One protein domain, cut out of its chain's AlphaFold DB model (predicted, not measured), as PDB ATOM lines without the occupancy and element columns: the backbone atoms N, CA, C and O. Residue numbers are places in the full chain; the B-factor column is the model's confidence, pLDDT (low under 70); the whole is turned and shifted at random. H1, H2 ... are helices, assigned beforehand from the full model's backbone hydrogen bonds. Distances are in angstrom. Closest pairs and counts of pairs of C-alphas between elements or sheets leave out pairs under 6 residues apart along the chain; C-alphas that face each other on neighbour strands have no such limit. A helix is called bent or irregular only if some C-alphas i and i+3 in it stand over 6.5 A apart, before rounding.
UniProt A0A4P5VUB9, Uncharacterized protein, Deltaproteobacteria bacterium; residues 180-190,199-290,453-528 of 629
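What this domain is: This is residues 180 to 190, 199 to 290 and 453 to 528 of the 629 residues of an uncharacterized protein of Deltaproteobacteria bacterium (UniProt A0A4P5VUB9). Picture a thick ring of helices in stacked tiers round a middle that the backbone leaves hollow. H4, H5 and H6 make one end tier, H7 and H9 the next, and H1, H2 and H11 the other end tier, while H3 and H10 run side by side in the ring's wall, across the hollow from H5. The printed part has 179 residues, with eleven named helices in the order H1 to H11 and no named strand; the class is all helix. The whole is compact and rounded, with a radius of gyration of the C-alphas of 17.8 A and spans of 46 by 39 by 32 A.

How they stand to each other: Start at H1, residues 181 to 190: it touches no helix, but is near H9, residues 488 to 499, where the closest C-alphas, of Ala 181 and Ala 490, are 6.6 A apart. Next find H2, residues 199 to 218, with a kink of 59 degrees near residue 206. It touches H7, residues 455 to 468, at a steep tilt of 50 degrees, opposite ways; the closest C-alphas, of Val 210 and Thr 456, are 5.3 A apart. With residues 211 to 216 alone H2 touches H11, residues 518 to 528, closest at the C-alphas of Ala 212 and Gln 528, 4.4 A apart. H3, residues 233 to 242, touches H10, residues 501 to 516, at a shallow tilt of 33 degrees, only just short of steep, with the closest C-alphas, of Val 239 and Val 515, 6.3 A apart. H4, residues 246 to 259, touches H9, opposite ways, also at 33 degrees and only just shallow; look at the C-alphas of Val 248 and Ala 499, the closest, 4.8 A apart. H4 and H5, residues 261 to 276, only just touch, with 3 pairs of C-alphas within 8 A, and only at the corner, closest at Leu 257 and Thr 263, 6.1 A. H5 touches H7 closest at the C-alphas of Ala 268 and Val 468, 5.8 A apart. H6, residues 280 to 290, touches H7 closest at the C-alphas of Thr 281 and Arg 458, 5.8 A apart. H8, residues 470 to 473, touches no helix, but is near H7. H3 and H5 are apart. Every O i to N i+4 pair is within hydrogen-bond range in H1, H3, H5, H9 and H11, against 14 of 16 in H2, 8 of 10 in H4, 4 of 7 in H6, 7 of 10 in H7 and 10 of 12 in H10; H8 is too short for such a pair.

Where its parts are: Find C-alpha 181 at (-8.003, 21.336, 14.214), where H1 begins. H2 runs 24.9 A from C-alpha 199 at (-24.071, 21.061, -4.673), H5 22.6 A, H7 20.9 A, H10 20.8 A and H4 18.8 A. H2, H4, H6 and H10 are irregular: C-alphas 205 and 208 are 7.4 A apart, 253 and 256 7.4 A, 281 and 284 6.6 A, H6 only just, and 506 and 509 7.1 A. H11 ends at C-alpha 528, (-14.396, 0.052, -3.333).

The domain as a whole: The C-alphas of Pro 227 and Ser 481, the two farthest apart, are 52.4 A from each other. Residues 191 to 198 and 291 to 452 are not printed; the gaps between C-alphas are 15.9 A from 190 to 199 and 13.7 A from 290 to 453. The links H2 to H3 and H8 to H9 are long, 14 residues each. The mean pLDDT of the printed part is 89.4, and no printed residue is under 70.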
ATOM      1  N   ASP A 180      -6.898  21.680  18.242       88.25
ATOM      2  CA  ASP A 180      -8.164  22.357  17.935       88.25
ATOM      3  C   ASP A 180      -8.611  22.107  16.481       88.25
ATOM      4  O   ASP A 180      -9.790  22.267  16.167       88.25
ATOM      5  N   ALA A 181      -7.695  21.691  15.597       86.94
ATOM      6  CA  ALA A 181      -8.003  21.336  14.214       86.94
ATOM      7  C   ALA A 181      -8.798  20.025  14.107       86.94
ATOM      8  O   ALA A 181      -9.690  19.926  13.267       86.94
ATOM      9  N   THR A 182      -8.533  19.024  14.954       89.31
ATOM     10  CA  THR A 182      -9.179  17.706  14.836       89.31
ATOM     11  C   THR A 182     -10.696  17.768  15.038       89.31
ATOM     12  O   THR A 182     -11.413  17.241  14.186       89.31
ATOM     13  N   PRO A 183     -11.232  18.451  16.071       90.88
ATOM     14  CA  PRO A 183     -12.667  18.684  16.186       90.88
ATOM     15  C   PRO A 183     -13.267  19.398  14.975       90.88
ATOM     16  O   PRO A 183     -14.356  19.025  14.546       90.88
ATOM     17  N   ARG A 184     -12.571  20.400  14.413       90.50
ATOM     18  CA  ARG A 184     -13.052  21.129  13.228       90.50
ATOM     19  C   ARG A 184     -13.195  20.186  12.043       90.50
ATOM     20  O   ARG A 184     -14.272  20.117  11.470       90.50
ATOM     21  N   TRP A 185     -12.158  19.403  11.742       89.44
ATOM     22  CA  TRP A 185     -12.175  18.432  10.648       89.44
ATOM     23  C   TRP A 185     -13.292  17.402  10.797       89.44
ATOM     24  O   TRP A 185     -14.070  17.213   9.864       89.44
ATOM     25  N   LEU A 186     -13.418  16.783  11.972       91.25
ATOM     26  CA  LEU A 186     -14.462  15.786  12.214       91.25
ATOM     27  C   LEU A 186     -15.863  16.369  12.000       91.25
ATOM     28  O   LEU A 186     -16.669  15.769  11.293       91.25
ATOM     29  N   TRP A 187     -16.140  17.548  12.567       91.62
ATOM     30  CA  TRP A 187     -17.444  18.192  12.425       91.62
ATOM     31  C   TRP A 187     -17.713  18.706  11.011       91.62
ATOM     32  O   TRP A 187     -18.836  18.570  10.539       91.62
ATOM     33  N   THR A 188     -16.707  19.243  10.317       89.81
ATOM     34  CA  THR A 188     -16.838  19.676   8.919       89.81
ATOM     35  C   THR A 188     -17.223  18.517   8.018       89.81
ATOM     36  O   THR A 188     -18.185  18.651   7.272       89.81
ATOM     37  N   PHE A 189     -16.542  17.372   8.122       88.06
ATOM     38  CA  PHE A 189     -16.887  16.196   7.320       88.06
ATOM     39  C   PHE A 189     -18.265  15.636   7.678       88.06
ATOM     40  O   PHE A 189     -19.057  15.335   6.789       88.06
ATOM     41  N   ALA A 190     -18.578  15.532   8.970       88.88
ATOM     42  CA  ALA A 190     -19.852  14.988   9.432       88.88
ATOM     43  C   ALA A 190     -21.073  15.834   9.045       88.88
ATOM     44  O   ALA A 190     -22.184  15.322   9.041       88.88
ATOM     45  N   ASP A 199     -25.160  21.732  -3.954       82.19
ATOM     46  CA  ASP A 199     -24.071  21.061  -4.673       82.19
ATOM     47  C   ASP A 199     -23.174  20.295  -3.693       82.19
ATOM     48  O   ASP A 199     -22.768  19.166  -3.969       82.19
ATOM     49  N   LEU A 200     -22.928  20.857  -2.505       81.88
ATOM     50  CA  LEU A 200     -22.209  20.153  -1.442       81.88
ATOM     51  C   LEU A 200     -22.986  18.973  -0.870       81.88
ATOM     52  O   LEU A 200     -22.400  17.918  -0.632       81.88
ATOM     53  N   ALA A 201     -24.288  19.142  -0.645       84.94
ATOM     54  CA  ALA A 201     -25.132  18.057  -0.167       84.94
ATOM     55  C   ALA A 201     -25.192  16.916  -1.199       84.94
ATOM     56  O   ALA A 201     -25.083  15.746  -0.830       84.94
ATOM     57  N   ALA A 202     -25.287  17.250  -2.494       86.00
ATOM     58  CA  ALA A 202     -25.213  16.273  -3.578       86.00
ATOM     59  C   ALA A 202     -23.846  15.575  -3.628       86.00
ATOM     60  O   ALA A 202     -23.786  14.350  -3.729       86.00
ATOM     61  N   LEU A 203     -22.747  16.322  -3.484       85.06
ATOM     62  CA  LEU A 203     -21.406  15.747  -3.414       85.06
ATOM     63  C   LEU A 203     -21.256  14.792  -2.223       85.06
ATOM     64  O   LEU A 203     -20.659  13.730  -2.375       85.06
ATOM     65  N   ALA A 204     -21.800  15.136  -1.054       86.81
ATOM     66  CA  ALA A 204     -21.771  14.279   0.129       86.81
ATOM     67  C   ALA A 204     -22.546  12.966  -0.086       86.81
ATOM     68  O   ALA A 204     -22.081  11.908   0.339       86.81
ATOM     69  N   GLU A 205     -23.690  13.021  -0.779       87.44
ATOM     70  CA  GLU A 205     -24.476  11.841  -1.168       87.44
ATOM     71  C   GLU A 205     -23.733  10.972  -2.200       87.44
ATOM     72  O   GLU A 205     -23.751   9.742  -2.119       87.44
ATOM     73  N   GLU A 206     -23.039  11.597  -3.153       88.69
ATOM     74  CA  GLU A 206     -22.278  10.909  -4.200       88.69
ATOM     75  C   GLU A 206     -20.886  10.445  -3.742       88.69
ATOM     76  O   GLU A 206     -20.276   9.602  -4.406       88.69
ATOM     77  N   TRP A 207     -20.383  10.943  -2.607       86.75
ATOM     78  CA  TRP A 207     -19.012  10.724  -2.139       86.75
ATOM     79  C   TRP A 207     -18.590   9.247  -2.112       86.75
ATOM     80  O   TRP A 207     -17.523   8.938  -2.649       86.75
ATOM     81  N   PRO A 208     -19.398   8.296  -1.592       89.69
ATOM     82  CA  PRO A 208     -19.047   6.876  -1.649       89.69
ATOM     83  C   PRO A 208     -18.807   6.372  -3.078       89.69
ATOM     84  O   PRO A 208     -17.850   5.636  -3.327       89.69
ATOM     85  N   ALA A 209     -19.642   6.795  -4.031       89.75
ATOM     86  CA  ALA A 209     -19.522   6.408  -5.431       89.75
ATOM     87  C   ALA A 209     -18.319   7.079  -6.112       89.75
ATOM     88  O   ALA A 209     -17.634   6.429  -6.902       89.75
ATOM     89  N   VAL A 210     -18.032   8.341  -5.779       90.19
ATOM     90  CA  VAL A 210     -16.843   9.075  -6.246       90.19
ATOM     91  C   VAL A 210     -15.574   8.369  -5.767       90.19
ATOM     92  O   VAL A 210     -14.741   8.009  -6.596       90.19
ATOM     93  N   VAL A 211     -15.446   8.076  -4.468       90.56
ATOM     94  CA  VAL A 211     -14.279   7.370  -3.904       90.56
ATOM     95  C   VAL A 211     -14.112   5.985  -4.526       90.56
ATOM     96  O   VAL A 211     -13.011   5.618  -4.930       90.56
ATOM     97  N   ALA A 212     -15.201   5.227  -4.664       91.69
ATOM     98  CA  ALA A 212     -15.159   3.929  -5.325       91.69
ATOM     99  C   ALA A 212     -14.685   4.026  -6.783       91.69
ATOM    100  O   ALA A 212     -13.906   3.188  -7.233       91.69
ATOM    101  N   ALA A 213     -15.131   5.049  -7.516       92.44
ATOM    102  CA  ALA A 213     -14.700   5.289  -8.886       92.44
ATOM    103  C   ALA A 213     -13.225   5.704  -8.964       92.44
ATOM    104  O   ALA A 213     -12.547   5.253  -9.880       92.44
ATOM    105  N   VAL A 214     -12.711   6.504  -8.017       92.56
ATOM    106  CA  VAL A 214     -11.270   6.812  -7.929       92.56
ATOM    107  C   VAL A 214     -10.471   5.522  -7.789       92.56
ATOM    108  O   VAL A 214      -9.562   5.286  -8.575       92.56
ATOM    109  N   VAL A 215     -10.820   4.670  -6.821       93.19
ATOM    110  CA  VAL A 215     -10.078   3.425  -6.563       93.19
ATOM    111  C   VAL A 215     -10.128   2.473  -7.762       93.19
ATOM    112  O   VAL A 215      -9.111   1.883  -8.106       93.19
ATOM    113  N   ASP A 216     -11.288   2.335  -8.408       92.88
ATOM    114  CA  ASP A 216     -11.450   1.475  -9.590       92.88
ATOM    115  C   ASP A 216     -10.615   1.972 -10.777       92.88
ATOM    116  O   ASP A 216      -9.927   1.188 -11.422       92.88
ATOM    117  N   ARG A 217     -10.643   3.285 -11.034       91.94
ATOM    118  CA  ARG A 217      -9.929   3.913 -12.152       91.94
ATOM    119  C   ARG A 217      -8.433   3.912 -11.960       91.94
ATOM    120  O   ARG A 217      -7.713   3.537 -12.867       91.94
ATOM    121  N   THR A 218      -7.995   4.289 -10.766       93.88
ATOM    122  CA  THR A 218      -6.570   4.350 -10.457       93.88
ATOM    123  C   THR A 218      -5.922   2.977 -10.422       93.88
ATOM    124  O   THR A 218      -4.709   2.915 -10.458       93.88
ATOM    125  N   ALA A 219      -6.696   1.886 -10.366       92.88
ATOM    126  CA  ALA A 219      -6.217   0.508 -10.456       92.88
ATOM    127  C   ALA A 219      -6.326  -0.103 -11.875       92.88
ATOM    128  O   ALA A 219      -6.113  -1.311 -12.044       92.88
ATOM    129  N   ASP A 220      -6.708   0.682 -12.891       89.62
ATOM    130  CA  ASP A 220      -6.838   0.209 -14.269       89.62
ATOM    131  C   ASP A 220      -5.479   0.215 -14.983       89.62
ATOM    132  O   ASP A 220      -4.985   1.224 -15.444       89.62
ATOM    133  N   THR A 221      -4.884  -0.963 -15.159       89.62
ATOM    134  CA  THR A 221      -3.613  -1.102 -15.904       89.62
ATOM    135  C   THR A 221      -3.708  -0.795 -17.409       89.62
ATOM    136  O   THR A 221      -2.713  -0.893 -18.129       89.62
ATOM    137  N   SER A 222      -4.912  -0.597 -17.962       87.00
ATOM    138  CA  SER A 222      -5.103  -0.520 -19.417       87.00
ATOM    139  C   SER A 222      -4.765   0.841 -20.024       87.00
ATOM    140  O   SER A 222      -4.621   0.922 -21.250       87.00
ATOM    141  N   ASN A 223      -4.620   1.860 -19.184       78.38
ATOM    142  CA  ASN A 223      -4.284   3.233 -19.537       78.38
ATOM    143  C   ASN A 223      -2.980   3.730 -18.890       78.38
ATOM    144  O   ASN A 223      -2.705   4.911 -19.033       78.38
ATOM    145  N   ASP A 224      -2.174   2.830 -18.308       87.75
ATOM    146  CA  ASP A 224      -0.816   3.127 -17.833       87.75
ATOM    147  C   ASP A 224       0.061   3.656 -18.992       87.75
ATOM    148  O   ASP A 224       0.497   2.883 -19.860       87.75
ATOM    149  N   GLU A 225       0.351   4.958 -19.011       82.31
ATOM    150  CA  GLU A 225       1.230   5.579 -20.021       82.31
ATOM    151  C   GLU A 225       2.692   5.665 -19.540       82.31
ATOM    152  O   GLU A 225       3.632   5.703 -20.354       82.31
ATOM    153  N   ASN A 226       2.912   5.620 -18.220       81.62
ATOM    154  CA  ASN A 226       4.232   5.743 -17.614       81.62
ATOM    155  C   ASN A 226       4.985   4.399 -17.478       81.62
ATOM    156  O   ASN A 226       4.455   3.425 -16.939       81.62
ATOM    157  N   PRO A 227       6.283   4.316 -17.851       76.50
ATOM    158  CA  PRO A 227       7.080   3.085 -17.736       76.50
ATOM    159  C   PRO A 227       7.269   2.563 -16.301       76.50
ATOM    160  O   PRO A 227       7.683   1.414 -16.125       76.50
ATOM    161  N   GLY A 228       7.052   3.422 -15.301       80.94
ATOM    162  CA  GLY A 228       7.172   3.118 -13.874       80.94
ATOM    163  C   GLY A 228       5.861   2.732 -13.187       80.94
ATOM    164  O   GLY A 228       5.921   2.326 -12.027       80.94
ATOM    165  N   ALA A 229       4.718   2.828 -13.877       86.56
ATOM    166  CA  ALA A 229       3.409   2.557 -13.295       86.56
ATOM    167  C   ALA A 229       3.303   1.101 -12.811       86.56
ATOM    168  O   ALA A 229       3.704   0.149 -13.495       86.56
ATOM    169  N   THR A 230       2.768   0.909 -11.606       89.38
ATOM    170  CA  THR A 230       2.549  -0.417 -11.011       89.38
ATOM    171  C   THR A 230       1.178  -1.001 -11.347       89.38
ATOM    172  O   THR A 230       0.849  -2.095 -10.872       89.38
ATOM    173  N   GLY A 231       0.390  -0.299 -12.168       89.31
ATOM    174  CA  GLY A 231      -1.030  -0.561 -12.369       89.31
ATOM    175  C   GLY A 231      -1.904  -0.031 -11.239       89.31
ATOM    176  O   GLY A 231      -3.034  -0.492 -11.080       89.31
ATOM    177  N   ASN A 232      -1.352   0.837 -10.384       93.25
ATOM    178  CA  ASN A 232      -2.119   1.580  -9.404       93.25
ATOM    179  C   ASN A 232      -1.548   2.999  -9.232       93.25
ATOM    180  O   ASN A 232      -0.662   3.207  -8.404       93.25
ATOM    181  N   SER A 233      -2.049   3.971  -9.991       94.31
ATOM    182  CA  SER A 233      -1.510   5.338  -9.994       94.31
ATOM    183  C   SER A 233      -1.656   6.044  -8.647       94.31
ATOM    184  O   SER A 233      -0.746   6.745  -8.206       94.31
ATOM    185  N   LEU A 234      -2.757   5.801  -7.924       93.75
ATOM    186  CA  LEU A 234      -2.961   6.328  -6.573       93.75
ATOM    187  C   LEU A 234      -1.888   5.798  -5.621       93.75
ATOM    188  O   LEU A 234      -1.340   6.545  -4.809       93.75
ATOM    189  N   ARG A 235      -1.563   4.508  -5.726       94.31
ATOM    190  CA  ARG A 235      -0.467   3.898  -4.978       94.31
ATOM    191  C   ARG A 235       0.866   4.501  -5.344       94.31
ATOM    192  O   ARG A 235       1.626   4.817  -4.434       94.31
ATOM    193  N   ASP A 236       1.141   4.649  -6.627       93.94
ATOM    194  CA  ASP A 236       2.418   5.167  -7.099       93.94
ATOM    195  C   ASP A 236       2.619   6.614  -6.633       93.94
ATOM    196  O   ASP A 236       3.676   6.939  -6.093       93.94
ATOM    197  N   GLY A 237       1.569   7.439  -6.694       93.38
ATOM    198  CA  GLY A 237       1.563   8.799  -6.154       93.38
ATOM    199  C   GLY A 237       1.783   8.851  -4.645       93.38
ATOM    200  O   GLY A 237       2.616   9.623  -4.172       93.38
ATOM    201  N   VAL A 238       1.101   8.004  -3.867       94.38
ATOM    202  CA  VAL A 238       1.289   7.960  -2.405       94.38
ATOM    203  C   VAL A 238       2.680   7.434  -2.034       94.38
ATOM    204  O   VAL A 238       3.305   7.961  -1.117       94.38
ATOM    205  N   VAL A 239       3.200   6.424  -2.736       93.69
ATOM    206  CA  VAL A 239       4.566   5.913  -2.528       93.69
ATOM    207  C   VAL A 239       5.591   7.007  -2.811       93.69
ATOM    208  O   VAL A 239       6.456   7.242  -1.971       93.69
ATOM    209  N   ALA A 240       5.474   7.695  -3.946       93.19
ATOM    210  CA  ALA A 240       6.409   8.745  -4.334       93.19
ATOM    211  C   ALA A 240       6.353   9.941  -3.367       93.19
ATOM    212  O   ALA A 240       7.383  10.408  -2.888       93.19
ATOM    213  N   LEU A 241       5.153  10.382  -2.972       93.19
ATOM    214  CA  LEU A 241       4.987  11.484  -2.017       93.19
ATOM    215  C   LEU A 241       5.584  11.167  -0.637       93.19
ATOM    216  O   LEU A 241       6.007  12.067   0.088       93.19
ATOM    217  N   THR A 242       5.596   9.890  -0.252       92.31
ATOM    218  CA  THR A 242       6.053   9.462   1.076       92.31
ATOM    219  C   THR A 242       7.513   9.010   1.115       92.31
ATOM    220  O   THR A 242       8.027   8.773   2.208       92.31
ATOM    221  N   SER A 243       8.202   8.940  -0.028       88.81
ATOM    222  CA  SER A 243       9.626   8.596  -0.106       88.81
ATOM    223  C   SER A 243      10.549   9.794   0.124       88.81
ATOM    224  O   SER A 243      10.188  10.915  -0.210       88.81
ATOM    225  N   ASP A 244      11.749   9.544   0.659       85.50
ATOM    226  CA  ASP A 244      12.907  10.458   0.645       85.50
ATOM    227  C   ASP A 244      12.630  11.920   1.065       85.50
ATOM    228  O   ASP A 244      13.227  12.849   0.542       85.50
ATOM    229  N   GLU A 245      11.752  12.128   2.055       90.19
ATOM    230  CA  GLU A 245      11.341  13.463   2.533       90.19
ATOM    231  C   GLU A 245      10.577  14.312   1.482       90.19
ATOM    232  O   GLU A 245      10.310  15.482   1.739       90.19
ATOM    233  N   ALA A 246      10.101  13.727   0.372       94.31
ATOM    234  CA  ALA A 246       9.410  14.434  -0.716       94.31
ATOM    235  C   ALA A 246       8.244  15.320  -0.239       94.31
ATOM    236  O   ALA A 246       8.182  16.502  -0.576       94.31
ATOM    237  N   LEU A 247       7.342  14.794   0.602       93.75
ATOM    238  CA  LEU A 247       6.269  15.593   1.209       93.75
ATOM    239  C   LEU A 247       6.807  16.786   2.017       93.75
ATOM    240  O   LEU A 247       6.236  17.873   1.952       93.75
ATOM    241  N   VAL A 248       7.879  16.587   2.788       95.62
ATOM    242  CA  VAL A 248       8.485  17.639   3.623       95.62
ATOM    243  C   VAL A 248       9.061  18.730   2.744       95.62
ATOM    244  O   VAL A 248       8.793  19.901   2.991       95.62
ATOM    245  N   ASP A 249       9.806  18.358   1.709       96.56
ATOM    246  CA  ASP A 249      10.458  19.313   0.822       96.56
ATOM    247  C   ASP A 249       9.440  20.096  -0.015       96.56
ATOM    248  O   ASP A 249       9.537  21.321  -0.106       96.56
ATOM    249  N   VAL A 250       8.409  19.430  -0.551       96.50
ATOM    250  CA  VAL A 250       7.317  20.094  -1.283       96.50
ATOM    251  C   VAL A 250       6.560  21.068  -0.379       96.50
ATOM    252  O   VAL A 250       6.310  22.206  -0.778       96.50
ATOM    253  N   VAL A 251       6.213  20.669   0.850       95.81
ATOM    254  CA  VAL A 251       5.507  21.568   1.779       95.81
ATOM    255  C   VAL A 251       6.418  22.687   2.279       95.81
ATOM    256  O   VAL A 251       5.952  23.813   2.424       95.81
ATOM    257  N   ALA A 252       7.710  22.431   2.484       95.94
ATOM    258  CA  ALA A 252       8.681  23.465   2.838       95.94
ATOM    259  C   ALA A 252       8.841  24.503   1.717       95.94
ATOM    260  O   ALA A 252       8.893  25.698   2.004       95.94
ATOM    261  N   ALA A 253       8.857  24.067   0.454       96.62
ATOM    262  CA  ALA A 253       8.842  24.953  -0.707       96.62
ATOM    263  C   ALA A 253       7.531  25.751  -0.808       96.62
ATOM    264  O   ALA A 253       7.551  26.942  -1.107       96.62
ATOM    265  N   ALA A 254       6.394  25.123  -0.496       96.31
ATOM    266  CA  ALA A 254       5.088  25.778  -0.484       96.31
ATOM    267  C   ALA A 254       4.844  26.656   0.758       96.31
ATOM    268  O   ALA A 254       3.886  27.427   0.769       96.31
ATOM    269  N   ALA A 255       5.672  26.567   1.805       95.00
ATOM    270  CA  ALA A 255       5.432  27.223   3.091       95.00
ATOM    271  C   ALA A 255       5.142  28.734   2.985       95.00
ATOM    272  O   ALA A 255       4.206  29.179   3.649       95.00
ATOM    273  N   PRO A 256       5.813  29.530   2.124       95.00
ATOM    274  CA  PRO A 256       5.455  30.940   1.942       95.00
ATOM    275  C   PRO A 256       4.007  31.153   1.469       95.00
ATOM    276  O   PRO A 256       3.359  32.100   1.894       95.00
ATOM    277  N   LEU A 257       3.466  30.241   0.652       94.12
ATOM    278  CA  LEU A 257       2.071  30.271   0.190       94.12
ATOM    279  C   LEU A 257       1.087  29.778   1.266       94.12
ATOM    280  O   LEU A 257      -0.068  30.202   1.295       94.12
ATOM    281  N   LEU A 258       1.526  28.854   2.126       93.31
ATOM    282  CA  LEU A 258       0.688  28.164   3.117       93.31
ATOM    283  C   LEU A 258       0.658  28.851   4.493       93.31
ATOM    284  O   LEU A 258      -0.291  28.664   5.256       93.31
ATOM    285  N   GLU A 259       1.696  29.603   4.849       93.12
ATOM    286  CA  GLU A 259       1.833  30.232   6.165       93.12
ATOM    287  C   GLU A 259       1.492  31.726   6.149       93.12
ATOM    288  O   GLU A 259       1.002  32.239   7.162       93.12
ATOM    289  N   ASP A 260       1.706  32.428   5.029       95.00
ATOM    290  CA  ASP A 260       1.370  33.848   4.929       95.00
ATOM    291  C   ASP A 260      -0.151  34.055   4.867       95.00
ATOM    292  O   ASP A 260      -0.843  33.612   3.950       95.00
ATOM    293  N   GLU A 261      -0.698  34.723   5.886       94.19
ATOM    294  CA  GLU A 261      -2.140  34.962   6.016       94.19
ATOM    295  C   GLU A 261      -2.694  35.784   4.846       94.19
ATOM    296  O   GLU A 261      -3.777  35.479   4.356       94.19
ATOM    297  N   PHE A 262      -1.947  36.780   4.358       94.75
ATOM    298  CA  PHE A 262      -2.411  37.631   3.266       94.75
ATOM    299  C   PHE A 262      -2.456  36.862   1.942       94.75
ATOM    300  O   PHE A 262      -3.471  36.917   1.250       94.75
ATOM    301  N   THR A 263      -1.407  36.113   1.606       94.56
ATOM    302  CA  THR A 263      -1.373  35.273   0.403       94.56
ATOM    303  C   THR A 263      -2.426  34.175   0.460       94.56
ATOM    304  O   THR A 263      -3.116  33.955  -0.535       94.56
ATOM    305  N   ARG A 264      -2.648  33.539   1.617       93.31
ATOM    306  CA  ARG A 264      -3.755  32.582   1.778       93.31
ATOM    307  C   ARG A 264      -5.117  33.208   1.505       93.31
ATOM    308  O   ARG A 264      -5.908  32.606   0.789       93.31
ATOM    309  N   ASP A 265      -5.380  34.406   2.021       93.00
ATOM    310  CA  ASP A 265      -6.638  35.113   1.762       93.00
ATOM    311  C   ASP A 265      -6.807  35.447   0.265       93.00
ATOM    312  O   ASP A 265      -7.912  35.334  -0.273       93.00
ATOM    313  N   GLN A 266      -5.724  35.824  -0.429       94.56
ATOM    314  CA  GLN A 266      -5.753  36.057  -1.880       94.56
ATOM    315  C   GLN A 266      -6.022  34.768  -2.660       94.56
ATOM    316  O   GLN A 266      -6.861  34.763  -3.561       94.56
ATOM    317  N   LEU A 267      -5.349  33.671  -2.306       94.06
ATOM    318  CA  LEU A 267      -5.550  32.362  -2.929       94.06
ATOM    319  C   LEU A 267      -6.974  31.848  -2.690       94.06
ATOM    320  O   LEU A 267      -7.609  31.350  -3.618       94.06
ATOM    321  N   ALA A 268      -7.505  32.029  -1.480       92.75
ATOM    322  CA  ALA A 268      -8.885  31.697  -1.161       92.75
ATOM    323  C   ALA A 268      -9.868  32.495  -2.032       92.75
ATOM    324  O   ALA A 268     -10.768  31.920  -2.646       92.75
ATOM    325  N   GLY A 269      -9.662  33.813  -2.137       93.56
ATOM    326  CA  GLY A 269     -10.451  34.683  -3.010       93.56
ATOM    327  C   GLY A 269     -10.391  34.258  -4.478       93.56
ATOM    328  O   GLY A 269     -11.423  34.209  -5.143       93.56
ATOM    329  N   TRP A 270      -9.207  33.876  -4.962       94.50
ATOM    330  CA  TRP A 270      -9.014  33.373  -6.320       94.50
ATOM    331  C   TRP A 270      -9.804  32.085  -6.589       94.50
ATOM    332  O   TRP A 270     -10.527  32.034  -7.583       94.50
ATOM    333  N   VAL A 271      -9.747  31.078  -5.705       93.31
ATOM    334  CA  VAL A 271     -10.529  29.833  -5.874       93.31
ATOM    335  C   VAL A 271     -12.026  30.140  -5.976       93.31
ATOM    336  O   VAL A 271     -12.712  29.611  -6.849       93.31
ATOM    337  N   ILE A 272     -12.535  31.025  -5.113       91.38
ATOM    338  CA  ILE A 272     -13.947  31.430  -5.106       91.38
ATOM    339  C   ILE A 272     -14.325  32.148  -6.410       91.38
ATOM    340  O   ILE A 272     -15.398  31.907  -6.965       91.38
ATOM    341  N   ASP A 273     -13.460  33.028  -6.914       93.06
ATOM    342  CA  ASP A 273     -13.695  33.759  -8.160       93.06
ATOM    343  C   ASP A 273     -13.665  32.838  -9.394       93.06
ATOM    344  O   ASP A 273     -14.483  33.008 -10.307       93.06
ATOM    345  N   GLU A 274     -12.772  31.844  -9.427       92.75
ATOM    346  CA  GLU A 274     -12.720  30.828 -10.489       92.75
ATOM    347  C   GLU A 274     -13.952  29.916 -10.475       92.75
ATOM    348  O   GLU A 274     -14.510  29.620 -11.538       92.75
ATOM    349  N   ASP A 275     -14.415  29.517  -9.288       91.12
ATOM    350  CA  ASP A 275     -15.626  28.712  -9.118       91.12
ATOM    351  C   ASP A 275     -16.880  29.479  -9.559       91.12
ATOM    352  O   ASP A 275     -17.638  29.010 -10.409       91.12
ATOM    353  N   HIS A 276     -17.054  30.726  -9.106       90.06
ATOM    354  CA  HIS A 276     -18.166  31.578  -9.543       90.06
ATOM    355  C   HIS A 276     -18.168  31.855 -11.049       90.06
ATOM    356  O   HIS A 276     -19.226  32.094 -11.643       90.06
ATOM    357  N   ALA A 277     -16.993  31.858 -11.676       90.25
ATOM    358  CA  ALA A 277     -16.870  32.006 -13.114       90.25
ATOM    359  C   ALA A 277     -17.091  30.698 -13.896       90.25
ATOM    360  O   ALA A 277     -17.128  30.749 -15.127       90.25
ATOM    361  N   GLY A 278     -17.241  29.561 -13.207       87.44
ATOM    362  CA  GLY A 278     -17.362  28.229 -13.797       87.44
ATOM    363  C   GLY A 278     -16.065  27.695 -14.406       87.44
ATOM    364  O   GLY A 278     -16.114  26.705 -15.119       87.44
ATOM    365  N   ARG A 279     -14.922  28.348 -14.157       88.38
ATOM    366  CA  ARG A 279     -13.615  27.952 -14.708       88.38
ATOM    367  C   ARG A 279     -12.902  26.920 -13.846       88.38
ATOM    368  O   ARG A 279     -12.091  26.163 -14.361       88.38
ATOM    369  N   TRP A 280     -13.226  26.857 -12.555       88.44
ATOM    370  CA  TRP A 280     -12.626  25.895 -11.632       88.44
ATOM    371  C   TRP A 280     -12.812  24.442 -12.088       88.44
ATOM    372  O   TRP A 280     -11.892  23.632 -12.027       88.44
ATOM    373  N   THR A 281     -13.997  24.118 -12.607       80.38
ATOM    374  CA  THR A 281     -14.298  22.781 -13.127       80.38
ATOM    375  C   THR A 281     -13.691  22.499 -14.495       80.38
ATOM    376  O   THR A 281     -13.681  21.336 -14.863       80.38
ATOM    377  N   ASP A 282     -13.204  23.516 -15.216       83.00
ATOM    378  CA  ASP A 282     -12.557  23.380 -16.534       83.00
ATOM    379  C   ASP A 282     -11.034  23.146 -16.407       83.00
ATOM    380  O   ASP A 282     -10.330  22.974 -17.407       83.00
ATOM    381  N   LEU A 283     -10.498  23.162 -15.178       86.38
ATOM    382  CA  LEU A 283      -9.090  22.866 -14.902       86.38
ATOM    383  C   LEU A 283      -8.708  21.438 -15.306       86.38
ATOM    384  O   LEU A 283      -7.565  21.206 -15.699       86.38
ATOM    385  N   ASP A 284      -9.650  20.494 -15.221       87.56
ATOM    386  CA  ASP A 284      -9.420  19.089 -15.555       87.56
ATOM    387  C   ASP A 284      -9.038  18.906 -17.031       87.56
ATOM    388  O   ASP A 284      -8.042  18.250 -17.326       87.56
ATOM    389  N   ASP A 285      -9.776  19.537 -17.944       88.69
ATOM    390  CA  ASP A 285      -9.552  19.456 -19.387       88.69
ATOM    391  C   ASP A 285      -8.188  20.048 -19.783       88.69
ATOM    392  O   ASP A 285      -7.478  19.473 -20.614       88.69
ATOM    393  N   GLY A 286      -7.794  21.170 -19.171       91.44
ATOM    394  CA  GLY A 286      -6.504  21.809 -19.436       91.44
ATOM    395  C   GLY A 286      -5.317  21.010 -18.893       91.44
ATOM    396  O   GLY A 286      -4.323  20.830 -19.596       91.44
ATOM    397  N   LEU A 287      -5.423  20.486 -17.666       91.25
ATOM    398  CA  LEU A 287      -4.382  19.637 -17.077       91.25
ATOM    399  C   LEU A 287      -4.232  18.325 -17.853       91.25
ATOM    400  O   LEU A 287      -3.114  17.936 -18.183       91.25
ATOM    401  N   LEU A 288      -5.349  17.690 -18.218       91.62
ATOM    402  CA  LEU A 288      -5.348  16.500 -19.065       91.62
ATOM    403  C   LEU A 288      -4.731  16.781 -20.434       91.62
ATOM    404  O   LEU A 288      -3.997  15.950 -20.967       91.62
ATOM    405  N   TYR A 289      -5.030  17.937 -21.028       94.50
ATOM    406  CA  TYR A 289      -4.425  18.307 -22.296       94.50
ATOM    407  C   TYR A 289      -2.899  18.322 -22.176       94.50
ATOM    408  O   TYR A 289      -2.245  17.610 -22.936       94.50
ATOM    409  N   LEU A 290      -2.342  19.029 -21.185       94.81
ATOM    410  CA  LEU A 290      -0.890  19.070 -20.971       94.81
ATOM    411  C   LEU A 290      -0.286  17.695 -20.656       94.81
ATOM    412  O   LEU A 290       0.839  17.432 -21.076       94.81
ATOM    413  N   GLY A 453     -11.598  13.179 -17.621       74.31
ATOM    414  CA  GLY A 453     -12.847  12.989 -18.362       74.31
ATOM    415  C   GLY A 453     -13.955  12.273 -17.575       74.31
ATOM    416  O   GLY A 453     -15.048  12.054 -18.111       74.31
ATOM    417  N   THR A 454     -13.715  11.925 -16.308       81.75
ATOM    418  CA  THR A 454     -14.725  11.352 -15.415       81.75
ATOM    419  C   THR A 454     -15.493  12.453 -14.681       81.75
ATOM    420  O   THR A 454     -15.022  13.575 -14.516       81.75
ATOM    421  N   SER A 455     -16.703  12.143 -14.209       84.44
ATOM    422  CA  SER A 455     -17.385  13.021 -13.249       84.44
ATOM    423  C   SER A 455     -16.643  13.082 -11.914       84.44
ATOM    424  O   SER A 455     -16.775  14.070 -11.210       84.44
ATOM    425  N   THR A 456     -15.838  12.065 -11.593       84.69
ATOM    426  CA  THR A 456     -15.096  11.937 -10.338       84.69
ATOM    427  C   THR A 456     -14.134  13.098 -10.116       84.69
ATOM    428  O   THR A 456     -14.202  13.730  -9.067       84.69
ATOM    429  N   LEU A 457     -13.288  13.430 -11.100       85.25
ATOM    430  CA  LEU A 457     -12.348  14.550 -10.970       85.25
ATOM    431  C   LEU A 457     -13.087  15.883 -10.794       85.25
ATOM    432  O   LEU A 457     -12.725  16.675  -9.929       85.25
ATOM    433  N   ARG A 458     -14.186  16.097 -11.526       83.88
ATOM    434  CA  ARG A 458     -15.021  17.296 -11.354       83.88
ATOM    435  C   ARG A 458     -15.679  17.363  -9.981       83.88
ATOM    436  O   ARG A 458     -15.701  18.433  -9.390       83.88
ATOM    437  N   SER A 459     -16.178  16.243  -9.458       85.06
ATOM    438  CA  SER A 459     -16.736  16.161  -8.104       85.06
ATOM    439  C   SER A 459     -15.674  16.456  -7.038       85.06
ATOM    440  O   SER A 459     -15.955  17.167  -6.077       85.06
ATOM    441  N   LEU A 460     -14.439  15.970  -7.222       83.56
ATOM    442  CA  LEU A 460     -13.313  16.286  -6.337       83.56
ATOM    443  C   LEU A 460     -12.943  17.773  -6.398       83.56
ATOM    444  O   LEU A 460     -12.787  18.404  -5.355       83.56
ATOM    445  N   LEU A 461     -12.859  18.353  -7.599       85.62
ATOM    446  CA  LEU A 461     -12.606  19.783  -7.772       85.62
ATOM    447  C   LEU A 461     -13.729  20.620  -7.150       85.62
ATOM    448  O   LEU A 461     -13.436  21.567  -6.428       85.62
ATOM    449  N   ALA A 462     -14.996  20.241  -7.322       82.75
ATOM    450  CA  ALA A 462     -16.139  20.937  -6.725       82.75
ATOM    451  C   ALA A 462     -16.117  20.959  -5.182       82.75
ATOM    452  O   ALA A 462     -16.725  21.838  -4.571       82.75
ATOM    453  N   ALA A 463     -15.385  20.042  -4.539       82.88
ATOM    454  CA  ALA A 463     -15.184  20.053  -3.091       82.88
ATOM    455  C   ALA A 463     -14.280  21.209  -2.624       82.88
ATOM    456  O   ALA A 463     -14.426  21.697  -1.504       82.88
ATOM    457  N   VAL A 464     -13.332  21.651  -3.461       88.19
ATOM    458  CA  VAL A 464     -12.282  22.599  -3.055       88.19
ATOM    459  C   VAL A 464     -12.846  23.972  -2.670       88.19
ATOM    460  O   VAL A 464     -12.549  24.420  -1.561       88.19
ATOM    461  N   PRO A 465     -13.709  24.630  -3.473       86.81
ATOM    462  CA  PRO A 465     -14.293  25.919  -3.097       86.81
ATOM    463  C   PRO A 465     -15.054  25.873  -1.768       86.81
ATOM    464  O   PRO A 465     -15.053  26.839  -1.009       86.81
ATOM    465  N   ALA A 466     -15.666  24.730  -1.454       79.88
ATOM    466  CA  ALA A 466     -16.388  24.536  -0.208       79.88
ATOM    467  C   ALA A 466     -15.507  24.369   1.029       79.88
ATOM    468  O   ALA A 466     -15.943  24.693   2.133       79.88
ATOM    469  N   LEU A 467     -14.289  23.862   0.852       80.94
ATOM    470  CA  LEU A 467     -13.287  23.814   1.909       80.94
ATOM    471  C   LEU A 467     -12.576  25.167   2.076       80.94
ATOM    472  O   LEU A 467     -12.106  25.491   3.163       80.94
ATOM    473  N   VAL A 468     -12.508  25.966   1.007       86.56
ATOM    474  CA  VAL A 468     -11.899  27.302   1.022       86.56
ATOM    475  C   VAL A 468     -12.801  28.338   1.703       86.56
ATOM    476  O   VAL A 468     -12.313  29.074   2.559       86.56
ATOM    477  N   ASP A 469     -14.099  28.371   1.378       83.12
ATOM    478  CA  ASP A 469     -15.096  29.244   2.023       83.12
ATOM    479  C   ASP A 469     -16.237  28.428   2.647       83.12
ATOM    480  O   ASP A 469     -17.358  28.364   2.119       83.12
ATOM    481  N   PRO A 470     -15.977  27.782   3.793       79.75
ATOM    482  CA  PRO A 470     -16.984  26.963   4.441       79.75
ATOM    483  C   PRO A 470     -18.082  27.809   5.103       79.75
ATOM    484  O   PRO A 470     -19.204  27.333   5.236       79.75
ATOM    485  N   ASP A 471     -17.813  29.056   5.504       77.31
ATOM    486  CA  ASP A 471     -18.799  29.924   6.167       77.31
ATOM    487  C   ASP A 471     -19.918  30.353   5.200       77.31
ATOM    488  O   ASP A 471     -21.063  30.558   5.618       77.31
ATOM    489  N   GLY A 472     -19.604  30.457   3.903       71.62
ATOM    490  CA  GLY A 472     -20.581  30.692   2.844       71.62
ATOM    491  C   GLY A 472     -21.477  29.487   2.539       71.62
ATOM    492  O   GLY A 472     -22.599  29.678   2.060       71.62
ATOM    493  N   ARG A 473     -21.017  28.261   2.835       76.75
ATOM    494  CA  ARG A 473     -21.650  27.016   2.357       76.75
ATOM    495  C   ARG A 473     -22.106  26.044   3.441       76.75
ATOM    496  O   ARG A 473     -22.942  25.188   3.168       76.75
ATOM    497  N   GLN A 474     -21.618  26.177   4.671       80.69
ATOM    498  CA  GLN A 474     -21.996  25.358   5.820       80.69
ATOM    499  C   GLN A 474     -22.747  26.192   6.857       80.69
ATOM    500  O   GLN A 474     -22.426  27.345   7.148       80.69
ATOM    501  N   ALA A 475     -23.780  25.608   7.462       81.06
ATOM    502  CA  ALA A 475     -24.545  26.304   8.485       81.06
ATOM    503  C   ALA A 475     -23.732  26.380   9.787       81.06
ATOM    504  O   ALA A 475     -23.743  25.440  10.574       81.06
ATOM    505  N   ALA A 476     -23.103  27.523  10.079       81.31
ATOM    506  CA  ALA A 476     -22.345  27.732  11.323       81.31
ATOM    507  C   ALA A 476     -23.144  27.394  12.604       81.31
ATOM    508  O   ALA A 476     -22.574  27.032  13.628       81.31
ATOM    509  N   SER A 477     -24.480  27.473  12.558       84.69
ATOM    510  CA  SER A 477     -25.364  27.070  13.662       84.69
ATOM    511  C   SER A 477     -25.451  25.560  13.911       84.69
ATOM    512  O   SER A 477     -26.008  25.168  14.932       84.69
ATOM    513  N   ALA A 478     -24.981  24.727  12.980       87.06
ATOM    514  CA  ALA A 478     -24.949  23.272  13.107       87.06
ATOM    515  C   ALA A 478     -23.734  22.776  13.911       87.06
ATOM    516  O   ALA A 478     -23.749  21.649  14.398       87.06
ATOM    517  N   PHE A 479     -22.713  23.618  14.098       90.56
ATOM    518  CA  PHE A 479     -21.507  23.276  14.845       90.56
ATOM    519  C   PHE A 479     -21.696  23.459  16.361       90.56
ATOM    520  O   PHE A 479     -22.379  24.397  16.797       90.56
ATOM    521  N   PRO A 480     -21.059  22.618  17.200       90.69
ATOM    522  CA  PRO A 480     -21.012  22.846  18.639       90.69
ATOM    523  C   PRO A 480     -20.360  24.181  19.004       90.69
ATOM    524  O   PRO A 480     -19.521  24.728  18.289       90.69
ATOM    525  N   SER A 481     -20.712  24.700  20.181       89.25
ATOM    526  CA  SER A 481     -20.174  25.967  20.678       89.25
ATOM    527  C   SER A 481     -18.645  25.939  20.756       89.25
ATOM    528  O   SER A 481     -18.082  25.202  21.558       89.25
ATOM    529  N   GLY A 482     -17.985  26.817  19.998       85.88
ATOM    530  CA  GLY A 482     -16.523  26.937  19.970       85.88
ATOM    531  C   GLY A 482     -15.847  26.145  18.849       85.88
ATOM    532  O   GLY A 482     -14.675  26.396  18.584       85.88
ATOM    533  N   VAL A 483     -16.582  25.276  18.149       89.44
ATOM    534  CA  VAL A 483     -16.123  24.625  16.919       89.44
ATOM    535  C   VAL A 483     -16.569  25.469  15.727       89.44
ATOM    536  O   VAL A 483     -17.646  26.066  15.736       89.44
ATOM    537  N   ARG A 484     -15.714  25.559  14.713       89.25
ATOM    538  CA  ARG A 484     -16.002  26.208  13.432       89.25
ATOM    539  C   ARG A 484     -15.689  25.235  12.300       89.25
ATOM    540  O   ARG A 484     -14.906  24.311  12.542       89.25
ATOM    541  N   PRO A 485     -16.261  25.440  11.107       89.19
ATOM    542  CA  PRO A 485     -15.826  24.702   9.939       89.19
ATOM    543  C   PRO A 485     -14.314  24.836   9.699       89.19
ATOM    544  O   PRO A 485     -13.701  25.828  10.099       89.19
ATOM    545  N   VAL A 486     -13.717  23.836   9.056       88.56
ATOM    546  CA  VAL A 486     -12.357  23.913   8.517       88.56
ATOM    547  C   VAL A 486     -12.347  24.885   7.350       88.56
ATOM    548  O   VAL A 486     -13.052  24.661   6.373       88.56
ATOM    549  N   ASP A 487     -11.541  25.932   7.478       86.56
ATOM    550  CA  ASP A 487     -11.225  26.894   6.427       86.56
ATOM    551  C   ASP A 487      -9.854  26.587   5.800       86.56
ATOM    552  O   ASP A 487      -9.110  25.713   6.263       86.56
ATOM    553  N   MET A 488      -9.493  27.332   4.750       87.81
ATOM    554  CA  MET A 488      -8.192  27.198   4.088       87.81
ATOM    555  C   MET A 488      -7.012  27.339   5.059       87.81
ATOM    556  O   MET A 488      -6.054  26.573   4.970       87.81
ATOM    557  N   GLY A 489      -7.095  28.257   6.028       88.31
ATOM    558  CA  GLY A 489      -6.056  28.440   7.040       88.31
ATOM    559  C   GLY A 489      -5.815  27.171   7.858       88.31
ATOM    560  O   GLY A 489      -4.675  26.721   7.969       88.31
ATOM    561  N   ALA A 490      -6.881  26.546   8.362       86.94
ATOM    562  CA  ALA A 490      -6.805  25.299   9.119       86.94
ATOM    563  C   ALA A 490      -6.310  24.110   8.271       86.94
ATOM    564  O   ALA A 490      -5.624  23.229   8.800       86.94
ATOM    565  N   MET A 491      -6.621  24.075   6.969       87.88
ATOM    566  CA  MET A 491      -6.069  23.067   6.053       87.88
ATOM    567  C   MET A 491      -4.561  23.231   5.870       87.88
ATOM    568  O   MET A 491      -3.815  22.263   6.025       87.88
ATOM    569  N   CYS A 492      -4.108  24.455   5.593       89.50
ATOM    570  CA  CYS A 492      -2.691  24.771   5.447       89.50
ATOM    571  C   CYS A 492      -1.918  24.497   6.746       89.50
ATOM    572  O   CYS A 492      -0.850  23.895   6.700       89.50
ATOM    573  N   GLU A 493      -2.474  24.864   7.906       86.69
ATOM    574  CA  GLU A 493      -1.878  24.573   9.217       86.69
ATOM    575  C   GLU A 493      -1.703  23.069   9.453       86.69
ATOM    576  O   GLU A 493      -0.659  22.648   9.951       86.69
ATOM    577  N   LEU A 494      -2.692  22.246   9.079       86.12
ATOM    578  CA  LEU A 494      -2.569  20.792   9.181       86.12
ATOM    579  C   LEU A 494      -1.480  20.260   8.242       86.12
ATOM    580  O   LEU A 494      -0.672  19.438   8.670       86.12
ATOM    581  N   LEU A 495      -1.446  20.729   6.992       87.75
ATOM    582  CA  LEU A 495      -0.453  20.298   6.009       87.75
ATOM    583  C   LEU A 495       0.973  20.619   6.480       87.75
ATOM    584  O   LEU A 495       1.824  19.732   6.500       87.75
ATOM    585  N   VAL A 496       1.206  21.849   6.950       89.38
ATOM    586  CA  VAL A 496       2.490  22.282   7.525       89.38
ATOM    587  C   VAL A 496       2.832  21.480   8.784       89.38
ATOM    588  O   VAL A 496       3.970  21.054   8.948       89.38
ATOM    589  N   ALA A 497       1.863  21.212   9.666       87.19
ATOM    590  CA  ALA A 497       2.108  20.440  10.884       87.19
ATOM    591  C   ALA A 497       2.481  18.974  10.601       87.19
ATOM    592  O   ALA A 497       3.341  18.419  11.284       87.19
ATOM    593  N   VAL A 498       1.846  18.342   9.609       83.88
ATOM    594  CA  VAL A 498       2.147  16.959   9.200       83.88
ATOM    595  C   VAL A 498       3.505  16.875   8.504       83.88
ATOM    596  O   VAL A 498       4.255  15.931   8.754       83.88
ATOM    597  N   ALA A 499       3.828  17.865   7.673       88.38
ATOM    598  CA  ALA A 499       5.074  17.921   6.921       88.38
ATOM    599  C   ALA A 499       6.230  18.605   7.672       88.38
ATOM    600  O   ALA A 499       7.322  18.739   7.123       88.38
ATOM    601  N   ASP A 500       6.041  19.011   8.932       91.38
ATOM    602  CA  ASP A 500       7.144  19.473   9.776       91.38
ATOM    603  C   ASP A 500       8.232  18.394   9.825       91.38
ATOM    604  O   ASP A 500       7.976  17.252  10.206       91.38
ATOM    605  N   ALA A 501       9.472  18.746   9.483       88.44
ATOM    606  CA  ALA A 501      10.561  17.780   9.345       88.44
ATOM    607  C   ALA A 501      10.848  16.981  10.634       88.44
ATOM    608  O   ALA A 501      11.449  15.905  10.583       88.44
ATOM    609  N   GLY A 502      10.492  17.501  11.814       90.25
ATOM    610  CA  GLY A 502      10.570  16.763  13.075       90.25
ATOM    611  C   GLY A 502       9.459  15.720  13.191       90.25
ATOM    612  O   GLY A 502       9.732  14.541  13.440       90.25
ATOM    613  N   THR A 503       8.221  16.157  12.974       90.06
ATOM    614  CA  THR A 503       7.021  15.313  12.961       90.06
ATOM    615  C   THR A 503       7.116  14.225  11.895       90.06
ATOM    616  O   THR A 503       7.009  13.041  12.228       90.06
ATOM    617  N   TRP A 504       7.410  14.595  10.647       91.56
ATOM    618  CA  TRP A 504       7.517  13.666   9.530       91.56
ATOM    619  C   TRP A 504       8.601  12.623   9.752       91.56
ATOM    620  O   TRP A 504       8.313  11.446   9.631       91.56
ATOM    621  N   ARG A 505       9.810  12.992  10.198       91.31
ATOM    622  CA  ARG A 505      10.870  12.006  10.497       91.31
ATOM    623  C   ARG A 505      10.437  10.946  11.513       91.31
ATOM    624  O   ARG A 505      10.954   9.833  11.504       91.31
ATOM    625  N   THR A 506       9.516  11.302  12.404       91.44
ATOM    626  CA  THR A 506       8.980  10.378  13.407       91.44
ATOM    627  C   THR A 506       7.856   9.507  12.824       91.44
ATOM    628  O   THR A 506       7.725   8.342  13.191       91.44
ATOM    629  N   LEU A 507       7.045  10.045  11.907       91.12
ATOM    630  CA  LEU A 507       5.905   9.348  11.302       91.12
ATOM    631  C   LEU A 507       6.250   8.569  10.022       91.12
ATOM    632  O   LEU A 507       5.613   7.549   9.761       91.12
ATOM    633  N   SER A 508       7.244   9.001   9.244       91.69
ATOM    634  CA  SER A 508       7.559   8.459   7.917       91.69
ATOM    635  C   SER A 508       7.817   6.955   7.943       91.69
ATOM    636  O   SER A 508       7.214   6.272   7.125       91.69
ATOM    637  N   PRO A 509       8.536   6.367   8.928       90.50
ATOM    638  CA  PRO A 509       8.742   4.921   8.944       90.50
ATOM    639  C   PRO A 509       7.432   4.134   9.078       90.50
ATOM    640  O   PRO A 509       7.313   3.024   8.560       90.50
ATOM    641  N   ILE A 510       6.436   4.697   9.772       92.81
ATOM    642  CA  ILE A 510       5.101   4.102   9.881       92.81
ATOM    643  C   ILE A 510       4.346   4.276   8.571       92.81
ATOM    644  O   ILE A 510       3.784   3.303   8.076       92.81
ATOM    645  N   VAL A 511       4.341   5.488   8.015       92.62
ATOM    646  CA  VAL A 511       3.647   5.776   6.756       92.62
ATOM    647  C   VAL A 511       4.205   4.907   5.630       92.62
ATOM    648  O   VAL A 511       3.437   4.208   4.981       92.62
ATOM    649  N   GLU A 512       5.525   4.841   5.470       92.00
ATOM    650  CA  GLU A 512       6.216   3.968   4.516       92.00
ATOM    651  C   GLU A 512       5.864   2.493   4.745       92.00
ATOM    652  O   GLU A 512       5.600   1.765   3.790       92.00
ATOM    653  N   THR A 513       5.793   2.041   6.005       94.00
ATOM    654  CA  THR A 513       5.380   0.666   6.338       94.00
ATOM    655  C   THR A 513       3.943   0.385   5.901       94.00
ATOM    656  O   THR A 513       3.673  -0.677   5.340       94.00
ATOM    657  N   VAL A 514       3.019   1.318   6.139       94.62
ATOM    658  CA  VAL A 514       1.615   1.197   5.726       94.62
ATOM    659  C   VAL A 514       1.517   1.207   4.202       94.62
ATOM    660  O   VAL A 514       0.940   0.296   3.618       94.62
ATOM    661  N   VAL A 515       2.125   2.184   3.539       94.44
ATOM    662  CA  VAL A 515       2.032   2.385   2.088       94.44
ATOM    663  C   VAL A 515       2.709   1.252   1.306       94.44
ATOM    664  O   VAL A 515       2.186   0.807   0.281       94.44
ATOM    665  N   ALA A 516       3.838   0.730   1.791       92.44
ATOM    666  CA  ALA A 516       4.540  -0.383   1.155       92.44
ATOM    667  C   ALA A 516       3.849  -1.741   1.370       92.44
ATOM    668  O   ALA A 516       4.128  -2.684   0.622       92.44
ATOM    669  N   ASN A 517       2.961  -1.866   2.364       95.00
ATOM    670  CA  ASN A 517       2.263  -3.114   2.653       95.00
ATOM    671  C   ASN A 517       1.195  -3.409   1.575       95.00
ATOM    672  O   ASN A 517       0.254  -2.627   1.423       95.00
ATOM    673  N   PRO A 518       1.283  -4.538   0.838       94.69
ATOM    674  CA  PRO A 518       0.275  -4.912  -0.158       94.69
ATOM    675  C   PRO A 518      -1.145  -4.996   0.413       94.69
ATOM    676  O   PRO A 518      -2.093  -4.628  -0.280       94.69
ATOM    677  N   SER A 519      -1.288  -5.406   1.677       95.31
ATOM    678  CA  SER A 519      -2.581  -5.519   2.353       95.31
ATOM    679  C   SER A 519      -3.273  -4.154   2.501       95.31
ATOM    680  O   SER A 519      -4.495  -4.086   2.487       95.31
ATOM    681  N   THR A 520      -2.539  -3.034   2.544       95.75
ATOM    682  CA  THR A 520      -3.151  -1.689   2.517       95.75
ATOM    683  C   THR A 520      -3.953  -1.480   1.239       95.75
ATOM    684  O   THR A 520      -5.108  -1.062   1.281       95.75
ATOM    685  N   TRP A 521      -3.364  -1.826   0.099       94.31
ATOM    686  CA  TRP A 521      -3.987  -1.646  -1.210       94.31
ATOM    687  C   TRP A 521      -5.077  -2.684  -1.482       94.31
ATOM    688  O   TRP A 521      -6.065  -2.368  -2.138       94.31
ATOM    689  N   GLU A 522      -4.961  -3.882  -0.904       94.44
ATOM    690  CA  GLU A 522      -6.056  -4.856  -0.862       94.44
ATOM    691  C   GLU A 522      -7.249  -4.332  -0.047       94.44
ATOM    692  O   GLU A 522      -8.382  -4.406  -0.511       94.44
ATOM    693  N   ALA A 523      -7.018  -3.723   1.123       94.00
ATOM    694  CA  ALA A 523      -8.085  -3.100   1.907       94.00
ATOM    695  C   ALA A 523      -8.751  -1.937   1.152       94.00
ATOM    696  O   ALA A 523      -9.978  -1.825   1.166       94.00
ATOM    697  N   VAL A 524      -7.964  -1.100   0.463       93.88
ATOM    698  CA  VAL A 524      -8.478  -0.019  -0.398       93.88
ATOM    699  C   VAL A 524      -9.338  -0.597  -1.526       93.88
ATOM    700  O   VAL A 524     -10.476  -0.159  -1.699       93.88
ATOM    701  N   ALA A 525      -8.875  -1.635  -2.226       92.12
ATOM    702  CA  ALA A 525      -9.651  -2.310  -3.268       92.12
ATOM    703  C   ALA A 525     -10.939  -2.959  -2.720       92.12
ATOM    704  O   ALA A 525     -12.013  -2.804  -3.298       92.12
ATOM    705  N   ASN A 526     -10.881  -3.619  -1.561       92.56
ATOM    706  CA  ASN A 526     -12.059  -4.226  -0.933       92.56
ATOM    707  C   ASN A 526     -13.065  -3.155  -0.467       92.56
ATOM    708  O   ASN A 526     -14.279  -3.373  -0.520       92.56
ATOM    709  N   SER A 527     -12.587  -1.970  -0.063       91.94
ATOM    710  CA  SER A 527     -13.453  -0.838   0.294       91.94
ATOM    711  C   SER A 527     -14.272  -0.326  -0.893       91.94
ATOM    712  O   SER A 527     -15.450  -0.017  -0.723       91.94
ATOM    713  N   GLN A 528     -13.698  -0.329  -2.103       92.38
ATOM    714  CA  GLN A 528     -14.396   0.052  -3.333       92.38
ATOM    715  C   GLN A 528     -15.619  -0.837  -3.577       92.38
ATOM    716  O   GLN A 528     -16.703  -0.325  -3.868       92.38
TER     717      GLN A 528